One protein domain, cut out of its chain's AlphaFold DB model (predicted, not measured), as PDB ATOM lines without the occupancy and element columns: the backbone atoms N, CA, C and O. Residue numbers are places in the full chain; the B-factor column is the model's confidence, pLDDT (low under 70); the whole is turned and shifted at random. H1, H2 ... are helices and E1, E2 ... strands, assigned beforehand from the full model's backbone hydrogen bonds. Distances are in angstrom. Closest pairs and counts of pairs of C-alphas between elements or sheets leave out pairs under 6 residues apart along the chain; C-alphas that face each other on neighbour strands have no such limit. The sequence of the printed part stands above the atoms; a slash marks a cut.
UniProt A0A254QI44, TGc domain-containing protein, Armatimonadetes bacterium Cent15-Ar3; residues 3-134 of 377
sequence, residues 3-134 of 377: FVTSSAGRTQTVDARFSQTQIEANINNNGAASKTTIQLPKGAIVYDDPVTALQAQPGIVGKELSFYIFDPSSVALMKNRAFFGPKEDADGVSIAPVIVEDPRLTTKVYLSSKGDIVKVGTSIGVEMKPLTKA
ATOM      1  N   PHE A   3      37.234  -8.906 -28.881       93.31
ATOM      2  CA  PHE A   3      35.931  -9.222 -29.454       93.31
ATOM      3  C   PHE A   3      34.841  -8.679 -28.539       93.31
ATOM      4  O   PHE A   3      34.948  -8.800 -27.316       93.31
ATOM      5  N   VAL A   4      33.810  -8.077 -29.125       91.81
ATOM      6  CA  VAL A   4      32.653  -7.555 -28.393       91.81
ATOM      7  C   VAL A   4      31.395  -8.048 -29.087       91.81
ATOM      8  O   VAL A   4      31.090  -7.620 -30.197       91.81
ATOM      9  N   THR A   5      30.659  -8.926 -28.417       88.19
ATOM     10  CA  THR A   5      29.372  -9.434 -28.895       88.19
ATOM     11  C   THR A   5      28.285  -8.839 -28.022       88.19
ATOM     12  O   THR A   5      28.395  -8.887 -26.797       88.19
ATOM     13  N   SER A   6      27.240  -8.267 -28.627       85.81
ATOM     14  CA  SER A   6      26.084  -7.750 -27.889       85.81
ATOM     15  C   SER A   6      24.770  -8.258 -28.470       85.81
ATOM     16  O   SER A   6      24.599  -8.283 -29.683       85.81
ATOM     17  N   SER A   7      23.844  -8.669 -27.606       83.50
ATOM     18  CA  SER A   7      22.498  -9.102 -27.993       83.50
ATOM     19  C   SER A   7      21.526  -8.888 -26.836       83.50
ATOM     20  O   SER A   7      21.859  -9.184 -25.689       83.50
ATOM     21  N   ALA A   8      20.339  -8.347 -27.129       80.06
ATOM     22  CA  ALA A   8      19.277  -8.087 -26.150       80.06
ATOM     23  C   ALA A   8      19.775  -7.392 -24.859       80.06
ATOM     24  O   ALA A   8      19.483  -7.829 -23.745       80.06
ATOM     25  N   GLY A   9      20.596  -6.343 -25.012       80.75
ATOM     26  CA  GLY A   9      21.153  -5.562 -23.898       80.75
ATOM     27  C   GLY A   9      22.262  -6.254 -23.095       80.75
ATOM     28  O   GLY A   9      22.747  -5.684 -22.121       80.75
ATOM     29  N   ARG A  10      22.676  -7.464 -23.483       82.81
ATOM     30  CA  ARG A  10      23.816  -8.178 -22.893       82.81
ATOM     31  C   ARG A  10      25.049  -7.987 -23.746       82.81
ATOM     32  O   ARG A  10      24.943  -7.955 -24.971       82.81
ATOM     33  N   THR A  11      26.206  -7.949 -23.096       88.38
ATOM     34  CA  THR A  11      27.498  -7.834 -23.767       88.38
ATOM     35  C   THR A  11      28.489  -8.831 -23.189       88.38
ATOM     36  O   THR A  11      28.692  -8.896 -21.974       88.38
ATOM     37  N   GLN A  12      29.150  -9.554 -24.086       89.94
ATOM     38  CA  GLN A  12      30.332 -10.343 -23.786       89.94
ATOM     39  C   GLN A  12      31.538  -9.686 -24.447       89.94
ATOM     40  O   GLN A  12      31.508  -9.322 -25.623       89.94
ATOM     41  N   THR A  13      32.607  -9.532 -23.675       93.75
ATOM     42  CA  THR A  13      33.912  -9.100 -24.173       93.75
ATOM     43  C   THR A  13      34.908 -10.236 -24.024       93.75
ATOM     44  O   THR A  13      34.988 -10.849 -22.958       93.75
ATOM     45  N   VAL A  14      35.689 -10.490 -25.071       94.94
ATOM     46  CA  VAL A  14      36.783 -11.463 -25.048       94.94
ATOM     47  C   VAL A  14      38.067 -10.788 -25.506       94.94
ATOM     48  O   VAL A  14      38.216 -10.428 -26.671       94.94
ATOM     49  N   ASP A  15      39.013 -10.635 -24.586       96.12
ATOM     50  CA  ASP A  15      40.370 -10.183 -24.876       96.12
ATOM     51  C   ASP A  15      41.266 -11.411 -25.073       96.12
ATOM     52  O   ASP A  15      41.763 -12.006 -24.111       96.12
ATOM     53  N   ALA A  16      41.454 -11.805 -26.335       95.31
ATOM     54  CA  ALA A  16      42.223 -12.983 -26.727       95.31
ATOM     55  C   ALA A  16      43.653 -12.620 -27.161       95.31
ATOM     56  O   ALA A  16      43.872 -11.749 -28.013       95.31
ATOM     57  N   ARG A  17      44.644 -13.314 -26.602       95.12
ATOM     58  CA  ARG A  17      46.059 -13.251 -26.987       95.12
ATOM     59  C   ARG A  17      46.442 -14.555 -27.673       95.12
ATOM     60  O   ARG A  17      46.347 -15.618 -27.069       95.12
ATOM     61  N   PHE A  18      46.877 -14.453 -28.922       93.31
ATOM     62  CA  PHE A  18      47.248 -15.591 -29.758       93.31
ATOM     63  C   PHE A  18      48.765 -15.784 -29.706       93.31
ATOM     64  O   PHE A  18      49.518 -14.826 -29.886       93.31
ATOM     65  N   SER A  19      49.210 -17.012 -29.458       91.56
ATOM     66  CA  SER A  19      50.600 -17.442 -29.609       91.56
ATOM     67  C   SER A  19      50.692 -18.553 -30.662       91.56
ATOM     68  O   SER A  19      49.692 -18.930 -31.268       91.56
ATOM     69  N   GLN A  20      51.888 -19.101 -30.884       89.06
ATOM     70  CA  GLN A  20      52.077 -20.231 -31.804       89.06
ATOM     71  C   GLN A  20      51.464 -21.546 -31.300       89.06
ATOM     72  O   GLN A  20      51.239 -22.458 -32.090       89.06
ATOM     73  N   THR A  21      51.226 -21.669 -29.992       93.38
ATOM     74  CA  THR A  21      50.806 -22.928 -29.357       93.38
ATOM     75  C   THR A  21      49.484 -22.822 -28.617       93.38
ATOM     76  O   THR A  21      48.874 -23.850 -28.345       93.38
ATOM     77  N   GLN A  22      49.017 -21.617 -28.285       95.44
ATOM     78  CA  GLN A  22      47.796 -21.441 -27.507       95.44
ATOM     79  C   GLN A  22      47.126 -20.083 -27.732       95.44
ATOM     80  O   GLN A  22      47.731 -19.133 -28.226       95.44
ATOM     81  N   ILE A  23      45.871 -19.991 -27.300       95.44
ATOM     82  CA  ILE A  23      45.110 -18.750 -27.173       95.44
ATOM     83  C   ILE A  23      44.782 -18.562 -25.699       95.44
ATOM     84  O   ILE A  23      44.128 -19.409 -25.095       95.44
ATOM     85  N   GLU A  24      45.213 -17.448 -25.120       96.25
ATOM     86  CA  GLU A  24      44.774 -17.028 -23.791       96.25
ATOM     87  C   GLU A  24      43.630 -16.033 -23.934       96.25
ATOM     88  O   GLU A  24      43.807 -14.982 -24.547       96.25
ATOM     89  N   ALA A  25      42.473 -16.337 -23.357       96.00
ATOM     90  CA  ALA A  25      41.290 -15.493 -23.440       96.00
ATOM     91  C   ALA A  25      40.872 -15.018 -22.048       96.00
ATOM     92  O   ALA A  25      40.573 -15.832 -21.172       96.00
ATOM     93  N   ASN A  26      40.834 -13.697 -21.859       95.81
ATOM     94  CA  ASN A  26      40.152 -13.077 -20.727       95.81
ATOM     95  C   ASN A  26      38.729 -12.737 -21.165       95.81
ATOM     96  O   ASN A  26      38.533 -12.066 -22.176       95.81
ATOM     97  N   ILE A  27      37.748 -13.217 -20.418       93.06
ATOM     98  CA  ILE A  27      36.334 -13.154 -20.772       93.06
ATOM     99  C   ILE A  27      35.639 -12.297 -19.727       93.06
ATOM    100  O   ILE A  27      35.833 -12.502 -18.530       93.06
ATOM    101  N   ASN A  28      34.806 -11.367 -20.169       90.06
ATOM    102  CA  ASN A  28      33.865 -10.660 -19.319       90.06
ATOM    103  C   ASN A  28      32.463 -10.875 -19.885       90.06
ATOM    104  O   ASN A  28      32.168 -10.402 -20.982       90.06
ATOM    105  N   ASN A  29      31.625 -11.606 -19.153       83.88
ATOM    106  CA  ASN A  29      30.227 -11.810 -19.509       83.88
ATOM    107  C   ASN A  29      29.359 -10.983 -18.564       83.88
ATOM    108  O   ASN A  29      29.186 -11.346 -17.401       83.88
ATOM    109  N   ASN A  30      28.900  -9.819 -19.026       79.69
ATOM    110  CA  ASN A  30      28.042  -8.925 -18.246       79.69
ATOM    111  C   ASN A  30      28.544  -8.642 -16.802       79.69
ATOM    112  O   ASN A  30      27.776  -8.623 -15.838       79.69
ATOM    113  N   GLY A  31      29.860  -8.461 -16.638       77.44
ATOM    114  CA  GLY A  31      30.527  -8.207 -15.356       77.44
ATOM    115  C   GLY A  31      31.149  -9.435 -14.679       77.44
ATOM    116  O   GLY A  31      31.956  -9.265 -13.765       77.44
ATOM    117  N   ALA A  32      30.843 -10.658 -15.122       79.94
ATOM    118  CA  ALA A  32      31.494 -11.874 -14.639       79.94
ATOM    119  C   ALA A  32      32.807 -12.114 -15.398       79.94
ATOM    120  O   ALA A  32      32.807 -12.444 -16.587       79.94
ATOM    121  N   ALA A  33      33.938 -11.928 -14.713       88.06
ATOM    122  CA  ALA A  33      35.259 -12.134 -15.293       88.06
ATOM    123  C   ALA A  33      35.720 -13.592 -15.150       88.06
ATOM    124  O   ALA A  33      35.625 -14.184 -14.077       88.06
ATOM    125  N   SER A  34      36.276 -14.158 -16.219       89.12
ATOM    126  CA  SER A  34      36.936 -15.466 -16.204       89.12
ATOM    127  C   SER A  34      38.118 -15.491 -17.177       89.12
ATOM    128  O   SER A  34      38.278 -14.599 -18.011       89.12
ATOM    129  N   LYS A  35      38.978 -16.506 -17.055       92.44
ATOM    130  CA  LYS A  35      40.106 -16.731 -17.964       92.44
ATOM    131  C   LYS A  35      40.108 -18.181 -18.426       92.44
ATOM    132  O   LYS A  35      39.838 -19.083 -17.637       92.44
ATOM    133  N   THR A  36      40.452 -18.402 -19.688       91.56
ATOM    134  CA  THR A  36      40.691 -19.741 -20.230       91.56
ATOM    135  C   THR A  36      41.892 -19.748 -21.170       91.56
ATOM    136  O   THR A  36      42.296 -18.707 -21.696       91.56
ATOM    137  N   THR A  37      42.451 -20.936 -21.383       94.00
ATOM    138  CA  THR A  37      43.525 -21.177 -22.346       94.00
ATOM    139  C   THR A  37      43.108 -22.298 -23.285       94.00
ATOM    140  O   THR A  37      42.761 -23.390 -22.836       94.00
ATOM    141  N   ILE A  38      43.183 -22.041 -24.588       93.44
ATOM    142  CA  ILE A  38      42.891 -23.013 -25.642       93.44
ATOM    143  C   ILE A  38      44.210 -23.433 -26.274       93.44
ATOM    144  O   ILE A  38      44.951 -22.587 -26.765       93.44
ATOM    145  N   GLN A  39      44.509 -24.728 -26.271       94.50
ATOM    146  CA  GLN A  39      45.699 -25.249 -26.942       94.50
ATOM    147  C   GLN A  39      45.458 -25.324 -28.452       94.50
ATOM    148  O   GLN A  39      44.431 -25.842 -28.897       94.50
ATOM    149  N   LEU A  40      46.402 -24.806 -29.234       93.31
ATOM    150  CA  LEU A  40      46.351 -24.850 -30.689       93.31
ATOM    151  C   LEU A  40      46.832 -26.213 -31.193       93.31
ATOM    152  O   LEU A  40      47.895 -26.689 -30.784       93.31
ATOM    153  N   PRO A  41      46.105 -26.833 -32.136       92.50
ATOM    154  CA  PRO A  41      46.636 -27.958 -32.889       92.50
ATOM    155  C   PRO A  41      47.930 -27.565 -33.611       92.50
ATOM    156  O   PRO A  41      48.089 -26.433 -34.072       92.50
ATOM    157  N   LYS A  42      48.870 -28.507 -33.741       89.12
ATOM    158  CA  LYS A  42      50.149 -28.253 -34.417       89.12
ATOM    159  C   LYS A  42      49.909 -27.767 -35.853       89.12
ATOM    160  O   LYS A  42      49.235 -28.446 -36.624       89.12
ATOM    161  N   GLY A  43      50.484 -26.615 -36.202       85.12
ATOM    162  CA  GLY A  43      50.330 -26.006 -37.528       85.12
ATOM    163  C   GLY A  43      48.950 -25.392 -37.787       85.12
ATOM    164  O   GLY A  43      48.622 -25.126 -38.940       85.12
ATOM    165  N   ALA A  44      48.130 -25.191 -36.749       87.94
ATOM    166  CA  ALA A  44      46.839 -24.533 -36.890       87.94
ATOM    167  C   ALA A  44      47.007 -23.102 -37.411       87.94
ATOM    168  O   ALA A  44      47.722 -22.291 -36.825       87.94
ATOM    169  N   ILE A  45      46.289 -22.796 -38.488       87.81
ATOM    170  CA  ILE A  45      46.078 -21.431 -38.962       87.81
ATOM    171  C   ILE A  45      44.725 -20.984 -38.416       87.81
ATOM    172  O   ILE A  45      43.728 -21.683 -38.613       87.81
ATOM    173  N   VAL A  46      44.708 -19.860 -37.701       90.38
ATOM    174  CA  VAL A  46      43.518 -19.346 -37.017       90.38
ATOM    175  C   VAL A  46      43.118 -18.010 -37.625       90.38
ATOM    176  O   VAL A  46      43.952 -17.111 -37.722       90.38
ATOM    177  N   TYR A  47      41.846 -17.886 -37.985       88.62
ATOM    178  CA  TYR A  47      41.222 -16.649 -38.444       88.62
ATOM    179  C   TYR A  47      40.060 -16.263 -37.517       88.62
ATOM    180  O   TYR A  47      39.618 -17.057 -36.680       88.62
ATOM    181  N   ASP A  48      39.592 -15.027 -37.651       81.81
ATOM    182  CA  ASP A  48      38.417 -14.492 -36.961       81.81
ATOM    183  C   ASP A  48      37.111 -14.771 -37.720       81.81
ATOM    184  O   ASP A  48      36.081 -15.004 -37.094       81.81
ATOM    185  N   ASP A  49      37.171 -14.815 -39.051       82.75
ATOM    186  CA  ASP A  49      36.041 -15.094 -39.936       82.75
ATOM    187  C   ASP A  49      36.476 -15.930 -41.167       82.75
ATOM    188  O   ASP A  49      37.597 -15.765 -41.670       82.75
ATOM    189  N   PRO A  50      35.627 -16.852 -41.676       79.44
ATOM    190  CA  PRO A  50      35.956 -17.657 -42.849       79.44
ATOM    191  C   PRO A  50      36.223 -16.865 -44.128       79.44
ATOM    192  O   PRO A  50      37.033 -17.296 -44.944       79.44
ATOM    193  N   VAL A  51      35.577 -15.720 -44.337       79.88
ATOM    194  CA  VAL A  51      35.791 -14.890 -45.525       79.88
ATOM    195  C   VAL A  51      37.167 -14.233 -45.479       79.88
ATOM    196  O   VAL A  51      37.878 -14.261 -46.484       79.88
ATOM    197  N   THR A  52      37.599 -13.754 -44.307       79.50
ATOM    198  CA  THR A  52      38.983 -13.294 -44.092       79.50
ATOM    199  C   THR A  52      39.986 -14.395 -44.444       79.50
ATOM    200  O   THR A  52      40.987 -14.134 -45.115       79.50
ATOM    201  N   ALA A  53      39.705 -15.644 -44.051       79.94
ATOM    202  CA  ALA A  53      40.556 -16.791 -44.376       79.94
ATOM    203  C   ALA A  53      40.705 -17.001 -45.892       79.94
ATOM    204  O   ALA A  53      41.803 -17.293 -46.372       79.94
ATOM    205  N   LEU A  54      39.616 -16.826 -46.647       77.81
ATOM    206  CA  LEU A  54      39.619 -16.936 -48.107       77.81
ATOM    207  C   LEU A  54      40.380 -15.783 -48.772       77.81
ATOM    208  O   LEU A  54      41.160 -16.018 -49.694       77.81
ATOM    209  N   GLN A  55      40.202 -14.551 -48.291       75.62
ATOM    210  CA  GLN A  55      40.896 -13.370 -48.820       75.62
ATOM    211  C   GLN A  55      42.407 -13.399 -48.551       75.62
ATOM    212  O   GLN A  55      43.189 -12.938 -49.379       75.62
ATOM    213  N   ALA A  56      42.833 -13.968 -47.419       75.12
ATOM    214  CA  ALA A  56      44.242 -14.068 -47.036       75.12
ATOM    215  C   ALA A  56      45.054 -15.069 -47.881       75.12
ATOM    216  O   ALA A  56      46.283 -15.084 -47.802       75.12
ATOM    217  N   GLN A  57      44.396 -15.910 -48.684       70.75
ATOM    218  CA  GLN A  57      45.042 -16.938 -49.503       70.75
ATOM    219  C   GLN A  57      44.620 -16.848 -50.983       70.75
ATOM    220  O   GLN A  57      44.006 -17.769 -51.528       70.75
ATOM    221  N   PRO A  58      44.971 -15.751 -51.681       55.44
ATOM    222  CA  PRO A  58      44.675 -15.610 -53.103       55.44
ATOM    223  C   PRO A  58      45.307 -16.768 -53.899       55.44
ATOM    224  O   PRO A  58      46.505 -17.024 -53.794       55.44
ATOM    225  N   GLY A  59      44.498 -17.495 -54.682       56.34
ATOM    226  CA  GLY A  59      44.952 -18.646 -55.485       56.34
ATOM    227  C   GLY A  59      44.453 -20.031 -55.042       56.34
ATOM    228  O   GLY A  59      44.948 -21.040 -55.538       56.34
ATOM    229  N   ILE A  60      43.451 -20.105 -54.161       60.22
ATOM    230  CA  ILE A  60      42.777 -21.352 -53.728       60.22
ATOM    231  C   ILE A  60      42.053 -22.106 -54.847       60.22
ATOM    232  O   ILE A  60      41.605 -23.225 -54.623       60.22
ATOM    233  N   VAL A  61      41.939 -21.544 -56.056       57.47
ATOM    234  CA  VAL A  61      41.216 -22.155 -57.185       57.47
ATOM    235  C   VAL A  61      41.627 -23.624 -57.366       57.47
ATOM    236  O   VAL A  61      42.757 -23.929 -57.737       57.47
ATOM    237  N   GLY A  62      40.695 -24.537 -57.064       60.50
ATOM    238  CA  GLY A  62      40.886 -25.988 -57.159       60.50
ATOM    239  C   GLY A  62      41.541 -26.690 -55.956       60.50
ATOM    240  O   GLY A  62      41.821 -27.882 -56.059       60.50
ATOM    241  N   LYS A  63      41.787 -26.012 -54.826       74.25
ATOM    242  CA  LYS A  63      42.371 -26.601 -53.604       74.25
ATOM    243  C   LYS A  63      41.399 -26.565 -52.425       74.25
ATOM    244  O   LYS A  63      40.660 -25.604 -52.240       74.25
ATOM    245  N   GLU A  64      41.438 -27.617 -51.612       85.38
ATOM    246  CA  GLU A  64      40.766 -27.670 -50.312       85.38
ATOM    247  C   GLU A  64      41.647 -27.011 -49.245       85.38
ATOM    248  O   GLU A  64      42.851 -27.264 -49.168       85.38
ATOM    249  N   LEU A  65      41.037 -26.187 -48.399       86.50
ATOM    250  CA  LEU A  65      41.669 -25.604 -47.227       86.50
ATOM    251  C   LEU A  65      41.099 -26.185 -45.947       86.50
ATOM    252  O   LEU A  65      39.892 -26.371 -45.819       86.50
ATOM    253  N   SER A  66      41.963 -26.332 -44.950       89.94
ATOM    254  CA  SER A  66      41.565 -26.524 -43.559       89.94
ATOM    255  C   SER A  66      42.150 -25.406 -42.707       89.94
ATOM    256  O   SER A  66      43.352 -25.152 -42.755       89.94
ATOM    257  N   PHE A  67      41.311 -24.763 -41.904       91.50
ATOM    258  CA  PHE A  67      41.711 -23.709 -40.974       91.50
ATOM    259  C   PHE A  67      40.830 -23.749 -39.725       91.50
ATOM    260  O   PHE A  67      39.878 -24.525 -39.643       91.50
ATOM    261  N   TYR A  68      41.166 -22.940 -38.730       92.94
ATOM    262  CA  TYR A  68      40.369 -22.788 -37.522       92.94
ATOM    263  C   TYR A  68      39.779 -21.387 -37.458       92.94
ATOM    264  O   TYR A  68      40.456 -20.410 -37.769       92.94
ATOM    265  N   ILE A  69      38.533 -21.303 -37.012       92.44
ATOM    266  CA  ILE A  69      37.897 -20.052 -36.617       92.44
ATOM    267  C   ILE A  69      37.856 -20.003 -35.101       92.44
ATOM    268  O   ILE A  69      37.426 -20.962 -34.457       92.44
ATOM    269  N   PHE A  70      38.327 -18.902 -34.529       92.88
ATOM    270  CA  PHE A  70      38.110 -18.624 -33.116       92.88
ATOM    271  C   PHE A  70      36.705 -18.043 -32.937       92.88
ATOM    272  O   PHE A  70      36.453 -16.919 -33.354       92.88
ATOM    273  N   ASP A  71      35.794 -18.807 -32.329       90.06
ATOM    274  CA  ASP A  71      34.452 -18.329 -31.987       90.06
ATOM    275  C   ASP A  71      34.507 -17.586 -30.642       90.06
ATOM    276  O   ASP A  71      34.679 -18.232 -29.600       90.06
ATOM    277  N   PRO A  72      34.356 -16.248 -30.618       88.69
ATOM    278  CA  PRO A  72      34.395 -15.491 -29.375       88.69
ATOM    279  C   PRO A  72      33.170 -15.745 -28.488       88.69
ATOM    280  O   PRO A  72      33.258 -15.519 -27.286       88.69
ATOM    281  N   SER A  73      32.053 -16.236 -29.036       85.50
ATOM    282  CA  SER A  73      30.812 -16.437 -28.272       85.50
ATOM    283  C   SER A  73      30.916 -17.630 -27.321       85.50
ATOM    284  O   SER A  73      30.473 -17.570 -26.174       85.50
ATOM    285  N   SER A  74      31.517 -18.724 -27.795       85.81
ATOM    286  CA  SER A  74      31.781 -19.932 -27.001       85.81
ATOM    287  C   SER A  74      33.221 -20.023 -26.497       85.81
ATOM    288  O   SER A  74      33.547 -20.955 -25.763       85.81
ATOM    289  N   VAL A  75      34.089 -19.094 -26.915       91.00
ATOM    290  CA  VAL A  75      35.531 -19.070 -26.630       91.00
ATOM    291  C   VAL A  75      36.169 -20.418 -26.976       91.00
ATOM    292  O   VAL A  75      36.758 -21.098 -26.135       91.00
ATOM    293  N   ALA A  76      35.989 -20.831 -28.232       90.94
ATOM    294  CA  ALA A  76      36.401 -22.138 -28.734       90.94
ATOM    295  C   ALA A  76      36.979 -22.052 -30.153       90.94
ATOM    296  O   ALA A  76      36.807 -21.055 -30.852       90.94
ATOM    297  N   LEU A  77      37.668 -23.113 -30.577       91.88
ATOM    298  CA  LEU A  77      38.194 -23.237 -31.936       91.88
ATOM    299  C   LEU A  77      37.329 -24.177 -32.762       91.88
ATOM    300  O   LEU A  77      37.213 -25.361 -32.454       91.88
ATOM    301  N   MET A  78      36.794 -23.650 -33.857       90.75
ATOM    302  CA  MET A  78      35.978 -24.387 -34.809       90.75
ATOM    303  C   MET A  78      36.825 -24.753 -36.021       90.75
ATOM    304  O   MET A  78      37.267 -23.879 -36.773       90.75
ATOM    305  N   LYS A  79      37.065 -26.050 -36.228       92.25
ATOM    306  CA  LYS A  79      37.751 -26.525 -37.431       92.25
ATOM    307  C   LYS A  79      36.825 -26.366 -38.632       92.25
ATOM    308  O   LYS A  79      35.766 -26.983 -38.679       92.25
ATOM    309  N   ASN A  80      37.267 -25.573 -39.591       92.31
ATOM    310  CA  ASN A  80      36.558 -25.258 -40.815       92.31
ATOM    311  C   ASN A  80      37.265 -25.889 -42.012       92.31
ATOM    312  O   ASN A  80      38.483 -26.114 -42.001       92.31
ATOM    313  N   ARG A  81      36.484 -26.144 -43.057       90.56
ATOM    314  CA  ARG A  81      36.990 -26.582 -44.352       90.56
ATOM    315  C   ARG A  81      36.392 -25.724 -45.455       90.56
ATOM    316  O   ARG A  81      35.193 -25.479 -45.433       90.56
ATOM    317  N   ALA A  82      37.204 -25.313 -46.424       89.88
ATOM    318  CA  ALA A  82      36.727 -24.577 -47.590       89.88
ATOM    319  C   ALA A  82      37.178 -25.227 -48.899       89.88
ATOM    320  O   ALA A  82      38.328 -25.647 -49.017       89.88
ATOM    321  N   PHE A  83      36.280 -25.312 -49.877       87.31
ATOM    322  CA  PHE A  83      36.542 -25.878 -51.205       87.31
ATOM    323  C   PHE A  83      35.576 -25.296 -52.239       87.31
ATOM    324  O   PHE A  83      34.545 -24.734 -51.886       87.31
ATOM    325  N   PHE A  84      35.886 -25.425 -53.527       87.00
ATOM    326  CA  PHE A  84      34.983 -24.955 -54.580       87.00
ATOM    327  C   PHE A  84      33.842 -25.938 -54.830       87.00
ATOM    328  O   PHE A  84      34.063 -27.136 -54.998       87.00
ATOM    329  N   GLY A  85      32.628 -25.401 -54.894       87.50
ATOM    330  CA  GLY A  85      31.456 -26.104 -55.394       87.50
ATOM    331  C   GLY A  85      31.370 -26.096 -56.925       87.50
ATOM    332  O   GLY A  85      32.177 -25.452 -57.605       87.50
ATOM    333  N   PRO A  86      30.375 -26.798 -57.492       87.62
ATOM    334  CA  PRO A  86      30.058 -26.687 -58.911       87.62
ATOM    335  C   PRO A  86      29.620 -25.258 -59.257       87.62
ATOM    336  O   PRO A  86      29.038 -24.565 -58.425       87.62
ATOM    337  N   LYS A  87      29.886 -24.821 -60.495       87.81
ATOM    338  CA  LYS A  87      29.384 -23.531 -60.985       87.81
ATOM    339  C   LYS A  87      27.861 -23.513 -60.937       87.81
ATOM    340  O   LYS A  87      27.220 -24.431 -61.444       87.81
ATOM    341  N   GLU A  88      27.312 -22.438 -60.398       89.31
ATOM    342  CA  GLU A  88      25.880 -22.160 -60.381       89.31
ATOM    343  C   GLU A  88      25.629 -20.703 -60.789       89.31
ATOM    344  O   GLU A  88      26.563 -19.897 -60.848       89.31
ATOM    345  N   ASP A  89      24.389 -20.384 -61.159       82.75
ATOM    346  CA  ASP A  89      24.011 -19.003 -61.447       82.75
ATOM    347  C   ASP A  89      23.882 -18.222 -60.134       82.75
ATOM    348  O   ASP A  89      23.140 -18.612 -59.229       82.75
ATOM    349  N   ALA A  90      24.630 -17.130 -60.024       78.81
ATOM    350  CA  ALA A  90      24.561 -16.197 -58.916       78.81
ATOM    351  C   ALA A  90      24.339 -14.792 -59.478       78.81
ATOM    352  O   ALA A  90      25.279 -14.148 -59.941       78.81
ATOM    353  N   ASP A  91      23.084 -14.341 -59.444       77.19
ATOM    354  CA  ASP A  91      22.646 -13.046 -59.976       77.19
ATOM    355  C   ASP A  91      23.012 -12.854 -61.467       77.19
ATOM    356  O   ASP A  91      23.493 -11.796 -61.874       77.19
ATOM    357  N   GLY A  92      22.801 -13.886 -62.298       78.06
ATOM    358  CA  GLY A  92      23.066 -13.839 -63.743       78.06
ATOM    359  C   GLY A  92      24.531 -14.061 -64.133       78.06
ATOM    360  O   GLY A  92      24.889 -13.916 -65.306       78.06
ATOM    361  N   VAL A  93      25.393 -14.400 -63.170       79.88
ATOM    362  CA  VAL A  93      26.794 -14.752 -63.411       79.88
ATOM    363  C   VAL A  93      27.029 -16.203 -63.008       79.88
ATOM    364  O   VAL A  93      26.772 -16.599 -61.874       79.88
ATOM    365  N   SER A  94      27.581 -17.003 -63.923       87.44
ATOM    366  CA  SER A  94      27.995 -18.377 -63.620       87.44
ATOM    367  C   SER A  94      29.284 -18.373 -62.792       87.44
ATOM    368  O   SER A  94      30.376 -18.142 -63.320       87.44
ATOM    369  N   ILE A  95      29.160 -18.630 -61.488       87.75
ATOM    370  CA  ILE A  95      30.256 -18.564 -60.513       87.75
ATOM    371  C   ILE A  95      30.326 -19.891 -59.754       87.75
ATOM    372  O   ILE A  95      29.310 -20.449 -59.351       87.75
ATOM    373  N   ALA A  96      31.538 -20.413 -59.554       87.81
ATOM    374  CA  ALA A  96      31.762 -21.509 -58.616       87.81
ATOM    375  C   ALA A  96      31.864 -20.919 -57.200       87.81
ATOM    376  O   ALA A  96      32.809 -20.162 -56.950       87.81
ATOM    377  N   PRO A  97      30.930 -21.216 -56.281       90.38
ATOM    378  CA  PRO A  97      31.023 -20.729 -54.915       90.38
ATOM    379  C   PRO A  97      32.172 -21.429 -54.193       90.38
ATOM    380  O   PRO A  97      32.473 -22.598 -54.447       90.38
ATOM    381  N   VAL A  98      32.767 -20.744 -53.226       89.81
ATOM    382  CA  VAL A  98      33.551 -21.400 -52.188       89.81
ATOM    383  C   VAL A  98      32.582 -21.887 -51.115       89.81
ATOM    384  O   VAL A  98      31.934 -21.092 -50.439       89.81
ATOM    385  N   ILE A  99      32.459 -23.202 -50.983       90.50
ATOM    386  CA  ILE A  99      31.713 -23.858 -49.914       90.50
ATOM    387  C   ILE A  99      32.601 -23.854 -48.676       90.50
ATOM    388  O   ILE A  99      33.689 -24.428 -48.692       90.50
ATOM    389  N   VAL A 100      32.127 -23.222 -47.608       90.88
ATOM    390  CA  VAL A 100      32.747 -23.238 -46.284       90.88
ATOM    391  C   VAL A 100      31.896 -24.116 -45.373       90.88
ATOM    392  O   VAL A 100      30.769 -23.768 -45.020       90.88
ATOM    393  N   GLU A 101      32.448 -25.257 -44.982       89.81
ATOM    394  CA  GLU A 101      31.887 -26.133 -43.961       89.81
ATOM    395  C   GLU A 101      32.367 -25.692 -42.570       89.81
ATOM    396  O   GLU A 101      33.437 -26.110 -42.107       89.81
ATOM    397  N   ASP A 102      31.556 -24.877 -41.894       89.62
ATOM    398  CA  ASP A 102      31.662 -24.636 -40.451       89.62
ATOM    399  C   ASP A 102      30.828 -25.696 -39.698       89.62
ATOM    400  O   ASP A 102      29.751 -26.071 -40.171       89.62
ATOM    401  N   PRO A 103      31.271 -26.194 -38.525       85.50
ATOM    402  CA  PRO A 103      30.500 -27.148 -37.722       85.50
ATOM    403  C   PRO A 103      29.069 -26.704 -37.372       85.50
ATOM    404  O   PRO A 103      28.225 -27.559 -37.102       85.50
ATOM    405  N   ARG A 104      28.797 -25.396 -37.365       85.50
ATOM    406  CA  ARG A 104      27.492 -24.806 -37.043       85.50
ATOM    407  C   ARG A 104      26.603 -24.682 -38.279       85.50
ATOM    408  O   ARG A 104      25.431 -25.048 -38.238       85.50
ATOM    409  N   LEU A 105      27.149 -24.166 -39.381       87.25
ATOM    410  CA  LEU A 105      26.384 -23.843 -40.585       87.25
ATOM    411  C   LEU A 105      27.274 -23.812 -41.830       87.25
ATOM    412  O   LEU A 105      28.287 -23.118 -41.863       87.25
ATOM    413  N   THR A 106      26.855 -24.498 -42.890       89.12
ATOM    414  CA  THR A 106      27.536 -24.412 -44.186       89.12
ATOM    415  C   THR A 106      27.181 -23.099 -44.880       89.12
ATOM    416  O   THR A 106      26.008 -22.723 -44.975       89.12
ATOM    417  N   THR A 107      28.190 -22.413 -45.414       90.69
ATOM    418  CA  THR A 107      28.009 -21.184 -46.194       90.69
ATOM    419  C   THR A 107      28.604 -21.321 -47.590       90.69
ATOM    420  O   THR A 107      29.571 -22.045 -47.813       90.69
ATOM    421  N   LYS A 108      27.993 -20.635 -48.552       91.50
ATOM    422  CA  LYS A 108      28.475 -20.484 -49.922       91.50
ATOM    423  C   LYS A 108      28.927 -19.044 -50.109       91.50
ATOM    424  O   LYS A 108      28.103 -18.132 -50.075       91.50
ATOM    425  N   VAL A 109      30.221 -18.842 -50.317       90.69
ATOM    426  CA  VAL A 109      30.817 -17.530 -50.575       90.69
ATOM    427  C   VAL A 109      31.067 -17.401 -52.072       90.69
ATOM    428  O   VAL A 109      31.849 -18.154 -52.650       90.69
ATOM    429  N   TYR A 110      30.403 -16.448 -52.713       89.00
ATOM    430  CA  TYR A 110      30.561 -16.170 -54.136       89.00
ATOM    431  C   TYR A 110      31.564 -15.034 -54.295       89.00
ATOM    432  O   TYR A 110      31.357 -13.946 -53.756       89.00
ATOM    433  N   LEU A 111      32.646 -15.293 -55.024       84.62
ATOM    434  CA  LEU A 111      33.735 -14.343 -55.235       84.62
ATOM    435  C   LEU A 111      33.797 -13.922 -56.708       84.62
ATOM    436  O   LEU A 111      33.596 -14.740 -57.607       84.62
ATOM    437  N   SER A 112      34.102 -12.650 -56.956       80.69
ATOM    438  CA  SER A 112      34.411 -12.129 -58.287       80.69
ATOM    439  C   SER A 112      35.766 -12.668 -58.766       80.69
ATOM    440  O   SER A 112      36.558 -13.202 -57.987       80.69
ATOM    441  N   SER A 113      36.100 -12.467 -60.044       77.25
ATOM    442  CA  SER A 113      37.431 -12.804 -60.575       77.25
ATOM    443  C   SER A 113      38.580 -12.048 -59.894       77.25
ATOM    444  O   SER A 113      39.725 -12.486 -59.973       77.25
ATOM    445  N   LYS A 114      38.283 -10.933 -59.213       77.69
ATOM    446  CA  LYS A 114      39.241 -10.142 -58.429       77.69
ATOM    447  C   LYS A 114      39.328 -10.581 -56.961       77.69
ATOM    448  O   LYS A 114      40.181 -10.077 -56.242       77.69
ATOM    449  N   GLY A 115      38.479 -11.516 -56.528       74.94
ATOM    450  CA  GLY A 115      38.389 -11.966 -55.137       74.94
ATOM    451  C   GLY A 115      37.451 -11.131 -54.258       74.94
ATOM    452  O   GLY A 115      37.392 -11.366 -53.054       74.94
ATOM    453  N   ASP A 116      36.705 -10.188 -54.840       81.31
ATOM    454  CA  ASP A 116      35.693  -9.420 -54.110       81.31
ATOM    455  C   ASP A 116      34.481 -10.303 -53.805       81.31
ATOM    456  O   ASP A 116      34.073 -11.114 -54.637       81.31
ATOM    457  N   ILE A 117      33.867 -10.127 -52.637       84.81
ATOM    458  CA  ILE A 117      32.621 -10.823 -52.299       84.81
ATOM    459  C   ILE A 117      31.516 -10.298 -53.215       84.81
ATOM    460  O   ILE A 117      31.311  -9.095 -53.309       84.81
ATOM    461  N   VAL A 118      30.793 -11.201 -53.869       87.88
ATOM    462  CA  VAL A 118      29.587 -10.892 -54.654       87.88
ATOM    463  C   VAL A 118      28.345 -11.159 -53.813       87.88
ATOM    464  O   VAL A 118      27.437 -10.337 -53.741       87.88
ATOM    465  N   LYS A 119      28.316 -12.317 -53.154       90.00
ATOM    466  CA  LYS A 119      27.202 -12.784 -52.330       90.00
ATOM    467  C   LYS A 119      27.721 -13.789 -51.309       90.00
ATOM    468  O   LYS A 119      28.690 -14.498 -51.572       90.00
ATOM    469  N   VAL A 120      27.052 -13.897 -50.172       90.12
ATOM    470  CA  VAL A 120      27.207 -15.018 -49.245       90.12
ATOM    471  C   VAL A 120      25.831 -15.612 -48.999       90.12
ATOM    472  O   VAL A 120      24.923 -14.914 -48.563       90.12
ATOM    473  N   GLY A 121      25.664 -16.891 -49.309       90.19
ATOM    474  CA  GLY A 121      24.454 -17.649 -49.010       90.19
ATOM    475  C   GLY A 121      24.693 -18.597 -47.844       90.19
ATOM    476  O   GLY A 121      25.767 -19.183 -47.720       90.19
ATOM    477  N   THR A 122      23.687 -18.781 -47.005       87.75
ATOM    478  CA  THR A 122      23.686 -19.805 -45.956       87.75
ATOM    479  C   THR A 122      22.748 -20.942 -46.336       87.75
ATOM    480  O   THR A 122      21.803 -20.758 -47.103       87.75
ATOM    481  N   SER A 123      22.961 -22.122 -45.766       82.50
ATOM    482  CA  SER A 123      22.104 -23.280 -46.028       82.50
ATOM    483  C   SER A 123      20.704 -23.204 -45.388       82.50
ATOM    484  O   SER A 123      19.870 -24.068 -45.642       82.50
ATOM    485  N   ILE A 124      20.420 -22.147 -44.618       81.19
ATOM    486  CA  ILE A 124      19.076 -21.800 -44.113       81.19
ATOM    487  C   ILE A 124      18.371 -20.742 -44.973       81.19
ATOM    488  O   ILE A 124      17.344 -20.203 -44.571       81.19
ATOM    489  N   GLY A 125      18.922 -20.402 -46.142       82.62
ATOM    490  CA  GLY A 125      18.306 -19.454 -47.072       82.62
ATOM    491  C   GLY A 125      18.503 -17.978 -46.716       82.62
ATOM    492  O   GLY A 125      17.938 -17.118 -47.384       82.62
ATOM    493  N   VAL A 126      19.317 -17.657 -45.703       85.19
ATOM    494  CA  VAL A 126      19.755 -16.274 -45.459       85.19
ATOM    495  C   VAL A 126      20.847 -15.923 -46.462       85.19
ATOM    496  O   VAL A 126      21.848 -16.639 -46.564       85.19
ATOM    497  N   GLU A 127      20.664 -14.809 -47.167       88.00
ATOM    498  CA  GLU A 127      21.641 -14.247 -48.094       88.00
ATOM    499  C   GLU A 127      22.168 -12.901 -47.591       88.00
ATOM    500  O   GLU A 127      21.434 -12.083 -47.038       88.00
ATOM    501  N   MET A 128      23.455 -12.661 -47.821       88.81
ATOM    502  CA  MET A 128      24.135 -11.402 -47.555       88.81
ATOM    503  C   MET A 128      24.783 -10.910 -48.846       88.81
ATOM    504  O   MET A 128      25.424 -11.682 -49.565       88.81
ATOM    505  N   LYS A 129      24.635  -9.618 -49.134       88.19
ATOM    506  CA  LYS A 129      25.252  -8.957 -50.286       88.19
ATOM    507  C   LYS A 129      26.007  -7.719 -49.807       88.19
ATOM    508  O   LYS A 129      25.528  -7.047 -48.890       88.19
ATOM    509  N   PRO A 130      27.179  -7.412 -50.382       87.44
ATOM    510  CA  PRO A 130      27.828  -6.140 -50.124       87.44
ATOM    511  C   PRO A 130      26.942  -5.014 -50.661       87.44
ATOM    512  O   PRO A 130      26.436  -5.086 -51.779       87.44
ATOM    513  N   LEU A 131      26.767  -3.974 -49.855       88.06
ATOM    514  CA  LEU A 131      26.057  -2.756 -50.231       88.06
ATOM    515  C   LEU A 131      26.997  -1.568 -50.076       88.06
ATOM    516  O   LEU A 131      27.899  -1.571 -49.230       88.06
ATOM    517  N   THR A 132      26.764  -0.517 -50.854       89.88
ATOM    518  CA  THR A 132      27.387   0.772 -50.566       89.88
ATOM    519  C   THR A 132      26.869   1.307 -49.230       89.88
ATOM    520  O   THR A 132      25.759   1.001 -48.793       89.88
ATOM    521  N   LYS A 133      27.653   2.166 -48.569       89.00
ATOM    522  CA  LYS A 133      27.228   2.804 -47.313       89.00
ATOM    523  C   LYS A 133      25.893   3.546 -47.461       89.00
ATOM    524  O   LYS A 133      25.099   3.543 -46.530       89.00
ATOM    525  N   ALA A 134      25.662   4.187 -48.608       90.19
ATOM    526  CA  ALA A 134      24.424   4.915 -48.874       90.19
ATOM    527  C   ALA A 134      23.217   3.968 -48.957       90.19
ATOM    528  O   ALA A 134      22.199   4.242 -48.331       90.19
TER     529      ALA A 134
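Overview. This is residues 3 to 134 of the 377 residues of the protein "TGc domain-containing protein" of Armatimonadetes bacterium Cent15-Ar3 (UniProt A0A254QI44). A strongly twisted sheet of five strands, E5, E6, E9, E10 and E11, curls round one short helix, H1, and a second twisted sheet, the four-strand meander E1 to E4, stands at one end of it, near it through E4 and E6. At the other end, far from the meander, sits the small hairpin E7 and E8. The printed part has 132 residues, with named elements in the order E1 E2 E3 E4 H1 E5 E6 E7 E8 E9 E10 E11, mostly strand, and each sheet is antiparallel. It is only just compact, close to loose, with a radius of gyration of the C-alphas of 16.8 A, and spans 50 by 38 by 25 A.

Along the chain. Find C-alpha 65 at (41.669, -25.604, -47.227), where E5, residues 65 to 71, begins; it is 18.4 A long. Next in this sheet come E6, residues 76 to 84, 26.0 A long, E9, residues 98 to 101, E10, residues 106 to 111, 16.2 A long, and E11, residues 117 to 122, which ends at C-alpha 122, (23.686, -19.805, -45.956). H1 is residues 50 to 55, 8.9 A long. Look to C-alpha 3 at (35.931, -9.222, -29.454) for the start of E1, residues 3 to 7; E2, residues 10 to 18, is 25.5 A long, E3, residues 22 to 29, 21.6 A, and E4, residues 32 to 39, 23.1 A. E7 is residues 88 to 90 and E8 residues 93 to 95.

Arrangement. In the five-strand sheet, E5 and E6 form a hairpin, with N 69 and O 78 2.9 A apart. E6 and E9 are antiparallel at 147 degrees, with N 99 and O 83 at 2.7 A. E9, E10 and E11 form a meander, each strand the antiparallel neighbour of the one before; N 100 and O 107 are 2.8 A apart, as are N 108 and O 121. H1 is on this sheet, and the closest C-alphas of H1 and E5, Pro 50 and Ile 69, are 7.0 A apart. Every O i to N i+4 pair of H1 is within hydrogen-bond range. E8 runs on into E9 at 50 degrees; in the hairpin E7 and E8, N 90 and O 93 are 2.9 A apart. In the other meander, check N 5 and O 12, 2.9 A, N 15 and O 26, 2.8 A, and N 25 and O 36, 2.9 A. The closest C-alphas of E4 and E6, Ile 38 and Ala 76, are 7.2 A apart, while E4 and E5 are apart.

Size, cuts and confidence. The two C-alphas farthest apart, Ala 33 and Gly 92, are 50.0 A apart. The printed part has no cut, and no link is long. Residues 123 to 134 hold no named element. Mean pLDDT of the printed part is 86.3; residues 58 to 62 are under 70.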